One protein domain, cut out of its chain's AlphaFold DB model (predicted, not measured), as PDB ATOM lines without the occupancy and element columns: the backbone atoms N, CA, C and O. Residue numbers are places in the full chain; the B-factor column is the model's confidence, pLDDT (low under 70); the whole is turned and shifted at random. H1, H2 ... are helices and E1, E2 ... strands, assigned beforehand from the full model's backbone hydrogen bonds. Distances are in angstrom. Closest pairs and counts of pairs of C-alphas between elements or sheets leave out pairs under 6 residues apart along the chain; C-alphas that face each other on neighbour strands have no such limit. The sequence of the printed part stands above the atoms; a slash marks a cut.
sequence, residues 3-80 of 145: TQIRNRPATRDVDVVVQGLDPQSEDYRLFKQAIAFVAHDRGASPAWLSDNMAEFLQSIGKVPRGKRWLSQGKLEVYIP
ATOM      1  N   THR A   3       2.970-104.763  38.094       82.25
ATOM      2  CA  THR A   3       2.925-103.974  39.334       82.25
ATOM      3  C   THR A   3       2.443-104.792  40.537       82.25
ATOM      4  O   THR A   3       2.827-104.509  41.666       82.25
ATOM      5  N   GLN A   4       1.653-105.852  40.322       81.69
ATOM      6  CA  GLN A   4       1.138-106.711  41.396       81.69
ATOM      7  C   GLN A   4       2.193-107.680  41.939       81.69
ATOM      8  O   GLN A   4       2.096-108.082  43.092       81.69
ATOM      9  N   ILE A   5       3.211-108.018  41.138       83.88
ATOM     10  CA  ILE A   5       4.381-108.788  41.597       83.88
ATOM     11  C   ILE A   5       5.524-107.880  42.072       83.88
ATOM     12  O   ILE A   5       6.590-108.365  42.421       83.88
ATOM     13  N   ARG A   6       5.305-106.555  42.090       84.12
ATOM     14  CA  ARG A   6       6.237-105.530  42.593       84.12
ATOM     15  C   ARG A   6       7.620-105.502  41.920       84.12
ATOM     16  O   ARG A   6       8.538-104.920  42.480       84.12
ATOM     17  N   ASN A   7       7.745-106.039  40.702       86.56
ATOM     18  CA  ASN A   7       8.982-105.953  39.909       86.56
ATOM     19  C   ASN A   7       9.309-104.511  39.478       86.56
ATOM     20  O   ASN A   7      10.460-104.130  39.308       86.56
ATOM     21  N   ARG A   8       8.281-103.674  39.302       85.12
ATOM     22  CA  ARG A   8       8.444-102.252  38.984       85.12
ATOM     23  C   ARG A   8       7.346-101.405  39.620       85.12
ATOM     24  O   ARG A   8       6.222-101.899  39.768       85.12
ATOM     25  N   PRO A   9       7.632-100.133  39.957       84.38
ATOM     26  CA  PRO A   9       6.677 -99.269  40.648       84.38
ATOM     27  C   PRO A   9       5.552 -98.759  39.738       84.38
ATOM     28  O   PRO A   9       4.468 -98.454  40.227       84.38
ATOM     29  N   ALA A  10       5.786 -98.672  38.423       86.19
ATOM     30  CA  ALA A  10       4.835 -98.108  37.468       86.19
ATOM     31  C   ALA A  10       4.953 -98.736  36.068       86.19
ATOM     32  O   ALA A  10       5.889 -99.473  35.756       86.19
ATOM     33  N   THR A  11       3.974 -98.437  35.218       86.94
ATOM     34  CA  THR A  11       3.948 -98.758  33.788       86.94
ATOM     35  C   THR A  11       3.468 -97.527  33.026       86.94
ATOM     36  O   THR A  11       2.745 -96.708  33.595       86.94
ATOM     37  N   ARG A  12       3.890 -97.370  31.769       86.62
ATOM     38  CA  ARG A  12       3.498 -96.218  30.941       86.62
ATOM     39  C   ARG A  12       2.006 -96.252  30.603       86.62
ATOM     40  O   ARG A  12       1.355 -95.214  30.560       86.62
ATOM     41  N   ASP A  13       1.512 -97.454  30.363       90.56
ATOM     42  CA  ASP A  13       0.174 -97.776  29.903       90.56
ATOM     43  C   ASP A  13      -0.287 -99.125  30.471       90.56
ATOM     44  O   ASP A  13       0.501 -99.925  30.996       90.56
ATOM     45  N   VAL A  14      -1.599 -99.340  30.396       91.44
ATOM     46  CA  VAL A  14      -2.291-100.561  30.792       91.44
ATOM     47  C   VAL A  14      -3.027-101.111  29.577       91.44
ATOM     48  O   VAL A  14      -3.975-100.499  29.086       91.44
ATOM     49  N   ASP A  15      -2.611-102.290  29.125       92.00
ATOM     50  CA  ASP A  15      -3.337-103.046  28.110       92.00
ATOM     51  C   ASP A  15      -4.580-103.712  28.719       92.00
ATOM     52  O   ASP A  15      -4.507-104.350  29.777       92.00
ATOM     53  N   VAL A  16      -5.720-103.586  28.046       92.50
ATOM     54  CA  VAL A  16      -7.010-104.136  28.468       92.50
ATOM     55  C   VAL A  16      -7.696-104.906  27.350       92.50
ATOM     56  O   VAL A  16      -7.559-104.607  26.169       92.50
ATOM     57  N   VAL A  17      -8.501-105.887  27.750       92.19
ATOM     58  CA  VAL A  17      -9.511-106.499  26.886       92.19
ATOM     59  C   VAL A  17     -10.864-106.038  27.401       92.19
ATOM     60  O   VAL A  17     -11.262-106.398  28.511       92.19
ATOM     61  N   VAL A  18     -11.553-105.217  26.614       92.44
ATOM     62  CA  VAL A  18     -12.890-104.728  26.958       92.44
ATOM     63  C   VAL A  18     -13.889-105.852  26.699       92.44
ATOM     64  O   VAL A  18     -13.983-106.359  25.585       92.44
ATOM     65  N   GLN A  19     -14.608-106.272  27.738       89.38
ATOM     66  CA  GLN A  19     -15.608-107.337  27.649       89.38
ATOM     67  C   GLN A  19     -17.016-106.760  27.778       89.38
ATOM     68  O   GLN A  19     -17.242-105.837  28.558       89.38
ATOM     69  N   GLY A  20     -17.968-107.338  27.043       87.75
ATOM     70  CA  GLY A  20     -19.386-106.976  27.136       87.75
ATOM     71  C   GLY A  20     -19.792-105.712  26.376       87.75
ATOM     72  O   GLY A  20     -20.955-105.333  26.453       87.75
ATOM     73  N   LEU A  21     -18.873-105.090  25.632       90.31
ATOM     74  CA  LEU A  21     -19.159-103.987  24.716       90.31
ATOM     75  C   LEU A  21     -18.785-104.401  23.292       90.31
ATOM     76  O   LEU A  21     -17.685-104.901  23.065       90.31
ATOM     77  N   ASP A  22     -19.690-104.179  22.344       91.06
ATOM     78  CA  ASP A  22     -19.393-104.317  20.917       91.06
ATOM     79  C   ASP A  22     -18.509-103.132  20.474       91.06
ATOM     80  O   ASP A  22     -18.920-101.987  20.683       91.06
ATOM     81  N   PRO A  23     -17.332-103.358  19.855       90.38
ATOM     82  CA  PRO A  23     -16.458-102.290  19.359       90.38
ATOM     83  C   PRO A  23     -17.125-101.279  18.411       90.38
ATOM     84  O   PRO A  23     -16.647-100.153  18.288       90.38
ATOM     85  N   GLN A  24     -18.221-101.652  17.743       92.62
ATOM     86  CA  GLN A  24     -18.976-100.763  16.847       92.62
ATOM     87  C   GLN A  24     -20.122-100.011  17.550       92.62
ATOM     88  O   GLN A  24     -20.738 -99.115  16.963       92.62
ATOM     89  N   SER A  25     -20.408-100.342  18.811       95.69
ATOM     90  CA  SER A  25     -21.510 -99.748  19.572       95.69
ATOM     91  C   SER A  25     -21.231 -98.317  20.030       95.69
ATOM     92  O   SER A  25     -20.090 -97.868  20.168       95.69
ATOM     93  N   GLU A  26     -22.309 -97.590  20.324       95.88
ATOM     94  CA  GLU A  26     -22.230 -96.281  20.970       95.88
ATOM     95  C   GLU A  26     -21.620 -96.360  22.374       95.88
ATOM     96  O   GLU A  26     -20.776 -95.531  22.709       95.88
ATOM     97  N   ASP A  27     -21.958 -97.392  23.149       93.75
ATOM     98  CA  ASP A  27     -21.412 -97.604  24.494       93.75
ATOM     99  C   ASP A  27     -19.887 -97.748  24.477       93.75
ATOM    100  O   ASP A  27     -19.193 -97.186  25.327       93.75
ATOM    101  N   TYR A  28     -19.337 -98.446  23.480       94.12
ATOM    102  CA  TYR A  28     -17.891 -98.550  23.314       94.12
ATOM    103  C   TYR A  28     -17.257 -97.197  22.956       94.12
ATOM    104  O   TYR A  28     -16.229 -96.827  23.528       94.12
ATOM    105  N   ARG A  29     -17.890 -96.392  22.089       94.62
ATOM    106  CA  ARG A  29     -17.417 -95.021  21.810       94.62
ATOM    107  C   ARG A  29     -17.433 -94.144  23.064       94.62
ATOM    108  O   ARG A  29     -16.450 -93.447  23.317       94.62
ATOM    109  N   LEU A  30     -18.501 -94.201  23.860       94.25
ATOM    110  CA  LEU A  30     -18.613 -93.475  25.132       94.25
ATOM    111  C   LEU A  30     -17.538 -93.923  26.128       94.25
ATOM    112  O   LEU A  30     -16.910 -93.089  26.777       94.25
ATOM    113  N   PHE A  31     -17.262 -95.225  26.200       91.94
ATOM    114  CA  PHE A  31     -16.166 -95.764  26.999       91.94
ATOM    115  C   PHE A  31     -14.805 -95.187  26.574       91.94
ATOM    116  O   PHE A  31     -14.056 -94.693  27.420       91.94
ATOM    117  N   LYS A  32     -14.496 -95.156  25.269       93.31
ATOM    118  CA  LYS A  32     -13.250 -94.553  24.754       93.31
ATOM    119  C   LYS A  32     -13.162 -93.053  25.049       93.31
ATOM    120  O   LYS A  32     -12.091 -92.572  25.420       93.31
ATOM    121  N   GLN A  33     -14.271 -92.320  24.944       94.44
ATOM    122  CA  GLN A  33     -14.325 -90.902  25.315       94.44
ATOM    123  C   GLN A  33     -14.078 -90.690  26.813       94.44
ATOM    124  O   GLN A  33     -13.315 -89.799  27.179       94.44
ATOM    125  N   ALA A  34     -14.650 -91.531  27.679       92.56
ATOM    126  CA  ALA A  34     -14.410 -91.469  29.119       92.56
ATOM    127  C   ALA A  34     -12.932 -91.716  29.464       92.56
ATOM    128  O   ALA A  34     -12.363 -90.990  30.279       92.56
ATOM    129  N   ILE A  35     -12.277 -92.680  28.804       93.19
ATOM    130  CA  ILE A  35     -10.829 -92.920  28.953       93.19
ATOM    131  C   ILE A  35     -10.022 -91.676  28.573       93.19
ATOM    132  O   ILE A  35      -9.114 -91.284  29.312       93.19
ATOM    133  N   ALA A  36     -10.342 -91.061  27.431       94.62
ATOM    134  CA  ALA A  36      -9.657 -89.865  26.950       94.62
ATOM    135  C   ALA A  36      -9.878 -88.666  27.886       94.62
ATOM    136  O   ALA A  36      -8.937 -87.929  28.177       94.62
ATOM    137  N   PHE A  37     -11.094 -88.504  28.411       95.38
ATOM    138  CA  PHE A  37     -11.416 -87.467  29.387       95.38
ATOM    139  C   PHE A  37     -10.617 -87.639  30.683       95.38
ATOM    140  O   PHE A  37     -10.007 -86.681  31.151       95.38
ATOM    141  N   VAL A  38     -10.550 -88.859  31.232       94.12
ATOM    142  CA  VAL A  38      -9.725 -89.154  32.418       94.12
ATOM    143  C   VAL A  38      -8.250 -88.858  32.145       94.12
ATOM    144  O   VAL A  38      -7.571 -88.311  33.010       94.12
ATOM    145  N   ALA A  39      -7.752 -89.177  30.946       95.25
ATOM    146  CA  ALA A  39      -6.379 -88.856  30.566       95.25
ATOM    147  C   ALA A  39      -6.122 -87.344  30.620       95.25
ATOM    148  O   ALA A  39      -5.162 -86.904  31.246       95.25
ATOM    149  N   HIS A  40      -7.018 -86.558  30.017       96.38
ATOM    150  CA  HIS A  40      -6.945 -85.101  30.019       96.38
ATOM    151  C   HIS A  40      -7.007 -84.519  31.441       96.38
ATOM    152  O   HIS A  40      -6.124 -83.756  31.823       96.38
ATOM    153  N   ASP A  41      -8.003 -84.919  32.241       97.19
ATOM    154  CA  ASP A  41      -8.191 -84.468  33.631       97.19
ATOM    155  C   ASP A  41      -6.961 -84.740  34.510       97.19
ATOM    156  O   ASP A  41      -6.588 -83.933  35.359       97.19
ATOM    157  N   ARG A  42      -6.287 -85.873  34.279       94.94
ATOM    158  CA  ARG A  42      -5.126 -86.307  35.068       94.94
ATOM    159  C   ARG A  42      -3.776 -85.938  34.461       94.94
ATOM    160  O   ARG A  42      -2.756 -86.352  35.009       94.94
ATOM    161  N   GLY A  43      -3.744 -85.201  33.349       94.25
ATOM    162  CA  GLY A  43      -2.502 -84.875  32.640       94.25
ATOM    163  C   GLY A  43      -1.732 -86.111  32.153       94.25
ATOM    164  O   GLY A  43      -0.507 -86.081  32.052       94.25
ATOM    165  N   ALA A  44      -2.432 -87.216  31.891       91.75
ATOM    166  CA  ALA A  44      -1.863 -88.467  31.408       91.75
ATOM    167  C   ALA A  44      -1.950 -88.572  29.876       91.75
ATOM    168  O   ALA A  44      -2.746 -87.904  29.216       91.75
ATOM    169  N   SER A  45      -1.140 -89.460  29.296       91.81
ATOM    170  CA  SER A  45      -1.242 -89.800  27.872       91.81
ATOM    171  C   SER A  45      -2.636 -90.354  27.551       91.81
ATOM    172  O   SER A  45      -3.082 -91.242  28.274       91.81
ATOM    173  N   PRO A  46      -3.292 -89.964  26.442       87.31
ATOM    174  CA  PRO A  46      -4.549 -90.582  26.000       87.31
ATOM    175  C   PRO A  46      -4.457 -92.101  25.788       87.31
ATOM    176  O   PRO A  46      -5.467 -92.793  25.848       87.31
ATOM    177  N   ALA A  47      -3.245 -92.623  25.580       89.38
ATOM    178  CA  ALA A  47      -2.964 -94.049  25.424       89.38
ATOM    179  C   ALA A  47      -2.698 -94.786  26.757       89.38
ATOM    180  O   ALA A  47      -2.201 -95.905  26.737       89.38
ATOM    181  N   TRP A  48      -2.980 -94.177  27.916       93.38
ATOM    182  CA  TRP A  48      -2.744 -94.800  29.229       93.38
ATOM    183  C   TRP A  48      -3.540 -96.098  29.443       93.38
ATOM    184  O   TRP A  48      -3.092 -96.961  30.195       93.38
ATOM    185  N   LEU A  49      -4.698 -96.234  28.785       93.50
ATOM    186  CA  LEU A  49      -5.512 -97.446  28.746       93.50
ATOM    187  C   LEU A  49      -5.720 -97.858  27.283       93.50
ATOM    188  O   LEU A  49      -6.444 -97.195  26.537       93.50
ATOM    189  N   SER A  50      -5.061 -98.937  26.873       92.50
ATOM    190  CA  SER A  50      -4.991 -99.399  25.483       92.50
ATOM    191  C   SER A  50      -5.727-100.723  25.323       92.50
ATOM    192  O   SER A  50      -5.502-101.656  26.081       92.50
ATOM    193  N   ASP A  51      -6.579-100.840  24.314       92.12
ATOM    194  CA  ASP A  51      -7.245-102.089  23.922       92.12
ATOM    195  C   ASP A  51      -6.740-102.647  22.586       92.12
ATOM    196  O   ASP A  51      -7.276-103.629  22.079       92.12
ATOM    197  N   ASN A  52      -5.652-102.084  22.052       90.56
ATOM    198  CA  ASN A  52      -5.076-102.476  20.761       90.56
ATOM    199  C   ASN A  52      -4.641-103.950  20.716       90.56
ATOM    200  O   ASN A  52      -4.590-104.556  19.652       90.56
ATOM    201  N   MET A  53      -4.323-104.533  21.872       89.62
ATOM    202  CA  MET A  53      -3.882-105.924  21.970       89.62
ATOM    203  C   MET A  53      -5.044-106.925  22.007       89.62
ATOM    204  O   MET A  53      -4.795-108.128  21.956       89.62
ATOM    205  N   ALA A  54      -6.300-106.477  22.102       88.88
ATOM    206  CA  ALA A  54      -7.433-107.364  22.355       88.88
ATOM    207  C   ALA A  54      -7.623-108.433  21.269       88.88
ATOM    208  O   ALA A  54      -7.781-109.607  21.602       88.88
ATOM    209  N   GLU A  55      -7.559-108.050  19.992       88.06
ATOM    210  CA  GLU A  55      -7.703-108.980  18.865       88.06
ATOM    211  C   GLU A  55      -6.535-109.971  18.802       88.06
ATOM    212  O   GLU A  55      -6.739-111.183  18.716       88.06
ATOM    213  N   PHE A  56      -5.303-109.477  18.960       90.88
ATOM    214  CA  PHE A  56      -4.116-110.330  19.000       90.88
ATOM    215  C   PHE A  56      -4.201-111.369  20.122       90.88
ATOM    216  O   PHE A  56      -4.000-112.557  19.875       90.88
ATOM    217  N   LEU A  57      -4.554-110.951  21.343       92.38
ATOM    218  CA  LEU A  57      -4.670-111.851  22.493       92.38
ATOM    219  C   LEU A  57      -5.722-112.947  22.282       92.38
ATOM    220  O   LEU A  57      -5.530-114.055  22.771       92.38
ATOM    221  N   GLN A  58      -6.801-112.654  21.548       89.06
ATOM    222  CA  GLN A  58      -7.813-113.644  21.166       89.06
ATOM    223  C   GLN A  58      -7.312-114.598  20.072       89.06
ATOM    224  O   GLN A  58      -7.689-115.765  20.070       89.06
ATOM    225  N   SER A  59      -6.444-114.128  19.170       90.62
ATOM    226  CA  SER A  59      -5.886-114.938  18.075       90.62
ATOM    227  C   SER A  59      -4.811-115.943  18.504       90.62
ATOM    228  O   SER A  59      -4.598-116.939  17.819       90.62
ATOM    229  N   ILE A  60      -4.113-115.690  19.617       91.94
ATOM    230  CA  ILE A  60      -3.022-116.556  20.100       91.94
ATOM    231  C   ILE A  60      -3.493-117.623  21.091       91.94
ATOM    232  O   ILE A  60      -2.711-118.494  21.472       91.94
ATOM    233  N   GLY A  61      -4.743-117.541  21.547       88.50
ATOM    234  CA  GLY A  61      -5.368-118.528  22.412       88.50
ATOM    235  C   GLY A  61      -6.385-117.946  23.381       88.50
ATOM    236  O   GLY A  61      -6.881-116.828  23.246       88.50
ATOM    237  N   LYS A  62      -6.737-118.740  24.393       83.12
ATOM    238  CA  LYS A  62      -7.798-118.377  25.330       83.12
ATOM    239  C   LYS A  62      -7.306-117.339  26.335       83.12
ATOM    240  O   LYS A  62      -6.535-117.660  27.240       83.12
ATOM    241  N   VAL A  63      -7.857-116.129  26.260       89.62
ATOM    242  CA  VAL A  63      -7.693-115.113  27.305       89.62
ATOM    243  C   VAL A  63      -8.415-115.583  28.579       89.62
ATOM    244  O   VAL A  63      -9.638-115.767  28.564       89.62
ATOM    245  N   PRO A  64      -7.709-115.820  29.699       91.88
ATOM    246  CA  PRO A  64      -8.359-116.205  30.942       91.88
ATOM    247  C   PRO A  64      -9.157-115.024  31.498       91.88
ATOM    248  O   PRO A  64      -8.719-113.878  31.435       91.88
ATOM    249  N   ARG A  65     -10.301-115.306  32.134       88.75
ATOM    250  CA  ARG A  65     -11.118-114.274  32.801       88.75
ATOM    251  C   ARG A  65     -10.330-113.497  33.863       88.75
ATOM    252  O   ARG A  65     -10.609-112.331  34.099       88.75
ATOM    253  N   GLY A  66      -9.355-114.147  34.500       92.06
ATOM    254  CA  GLY A  66      -8.571-113.572  35.585       92.06
ATOM    255  C   GLY A  66      -9.329-113.494  36.912       92.06
ATOM    256  O   GLY A  66     -10.460-113.964  37.049       92.06
ATOM    257  N   LYS A  67      -8.675-112.909  37.917       93.56
ATOM    258  CA  LYS A  67      -9.238-112.649  39.246       93.56
ATOM    259  C   LYS A  67      -9.743-111.212  39.306       93.56
ATOM    260  O   LYS A  67      -9.026-110.294  38.912       93.56
ATOM    261  N   ARG A  68     -10.954-111.008  39.837       94.88
ATOM    262  CA  ARG A  68     -11.501-109.663  40.058       94.88
ATOM    263  C   ARG A  68     -10.599-108.895  41.025       94.88
ATOM    264  O   ARG A  68     -10.347-109.362  42.134       94.88
ATOM    265  N   TRP A  69     -10.113-107.747  40.577       93.75
ATOM    266  CA  TRP A  69      -9.221-106.859  41.320       93.75
ATOM    267  C   TRP A  69      -9.961-105.640  41.861       93.75
ATOM    268  O   TRP A  69      -9.777-105.279  43.019       93.75
ATOM    269  N   LEU A  70     -10.837-105.053  41.045       93.25
ATOM    270  CA  LEU A  70     -11.628-103.882  41.405       93.25
ATOM    271  C   LEU A  70     -13.076-104.082  40.958       93.25
ATOM    272  O   LEU A  70     -13.336-104.665  39.906       93.25
ATOM    273  N   SER A  71     -14.011-103.580  41.756       95.06
ATOM    274  CA  SER A  71     -15.412-103.419  41.375       95.06
ATOM    275  C   SER A  71     -15.876-102.066  41.896       95.06
ATOM    276  O   SER A  71     -15.810-101.811  43.098       95.06
ATOM    277  N   GLN A  72     -16.276-101.181  40.988       91.50
ATOM    278  CA  GLN A  72     -16.744 -99.840  41.314       91.50
ATOM    279  C   GLN A  72     -17.923 -99.475  40.412       91.50
ATOM    280  O   GLN A  72     -17.765 -99.166  39.230       91.50
ATOM    281  N   GLY A  73     -19.130 -99.517  40.978       89.06
ATOM    282  CA  GLY A  73     -20.361 -99.327  40.214       89.06
ATOM    283  C   GLY A  73     -20.482-100.366  39.097       89.06
ATOM    284  O   GLY A  73     -20.470-101.563  39.362       89.06
ATOM    285  N   LYS A  74     -20.582 -99.900  37.846       85.88
ATOM    286  CA  LYS A  74     -20.663-100.759  36.651       85.88
ATOM    287  C   LYS A  74     -19.296-101.224  36.125       85.88
ATOM    288  O   LYS A  74     -19.258-102.028  35.200       85.88
ATOM    289  N   LEU A  75     -18.188-100.720  36.674       87.56
ATOM    290  CA  LEU A  75     -16.841-101.100  36.255       87.56
ATOM    291  C   LEU A  75     -16.340-102.275  37.095       87.56
ATOM    292  O   LEU A  75     -16.174-102.157  38.309       87.56
ATOM    293  N   GLU A  76     -16.020-103.382  36.436       93.81
ATOM    294  CA  GLU A  76     -15.273-104.483  37.035       93.81
ATOM    295  C   GLU A  76     -13.936-104.651  36.315       93.81
ATOM    296  O   GLU A  76     -13.883-104.748  35.091       93.81
ATOM    297  N   VAL A  77     -12.848-104.712  37.082       93.06
ATOM    298  CA  VAL A  77     -11.501-104.930  36.548       93.06
ATOM    299  C   VAL A  77     -11.012-106.289  37.005       93.06
ATOM    300  O   VAL A  77     -10.985-106.587  38.202       93.06
ATOM    301  N   TYR A  78     -10.586-107.102  36.047       94.56
ATOM    302  CA  TYR A  78     -10.030-108.424  36.280       94.56
ATOM    303  C   TYR A  78      -8.565-108.447  35.853       94.56
ATOM    304  O   TYR A  78      -8.194-107.875  34.832       94.56
ATOM    305  N   ILE A  79      -7.723-109.108  36.645       93.50
ATOM    306  CA  ILE A  79      -6.299-109.272  36.351       93.50
ATOM    307  C   ILE A  79      -6.037-110.755  36.065       93.50
ATOM    308  O   ILE A  79      -6.384-111.593  36.905       93.50
ATOM    309  N   PRO A  80      -5.436-111.110  34.913       93.69
ATOM    310  CA  PRO A  80      -5.073-112.493  34.633       93.69
ATOM    311  C   PRO A  80      -4.010-112.986  35.618       93.69
ATOM    312  O   PRO A  80      -3.269-112.193  36.209       93.69
TER     313      PRO A  80
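This is residues 3 to 80 of the 145 residues of an uncharacterized protein of Chloroflexi bacterium (UniProt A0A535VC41). A long helix, H1, a short helix, H2, and a two-stranded hairpin, E1 and E2, are set round a middle of loops, where residues 14 to 15 pair in parallel with residues 49 to 50. Near the beginning of the printed part, residues 5 to 10 stick out as a free arm. The printed part has 78 residues, with two named helices and two named strands in the order H1, H2, E1, E2; the sheet, E1 - E2, is antiparallel. The class is mixed, helices and strands, with under half of the residues, 33 of 78, in named elements. The whole is only just compact, close to loose, with a radius of gyration of the C-alphas of 13.5 A and spans of 30 by 29 by 26 A.

Start at Thr 3; residues 3 to 25 hold no named element. Find C-alpha 26 at (-22.230, -96.281, 20.970); from there H1, residues 26 to 41, runs 22.3 A. H2, residues 54 to 59, spans 8.8 A. E1, residues 67 to 72, spans 15.0 A, and E2, residues 75 to 79, spans 13.3 A, ending at C-alpha 79 at (-6.299, -109.272, 36.351).

Look at the hairpin of E1 and E2: these antiparallel neighbours run at 158 degrees, and the C-alphas of 68 and 78, which face each other, are 4.2 A apart. N 69 and O 77, 2.8 A, and N 77 and O 70, 2.9 A, are within hydrogen-bond range. H1 is apart from H2, E1 and E2, and H2 is apart from E2. In H1 and H2 every O i to N i+4 pair is within hydrogen-bond range.

The C-alphas of Asn 7 and Glu 26, the two farthest apart, are 37.8 A apart. The printed part has no cut. The link from H1 to H2 is long, with 12 residues. The mean pLDDT of the printed part is 91.1, and no printed residue is under 70.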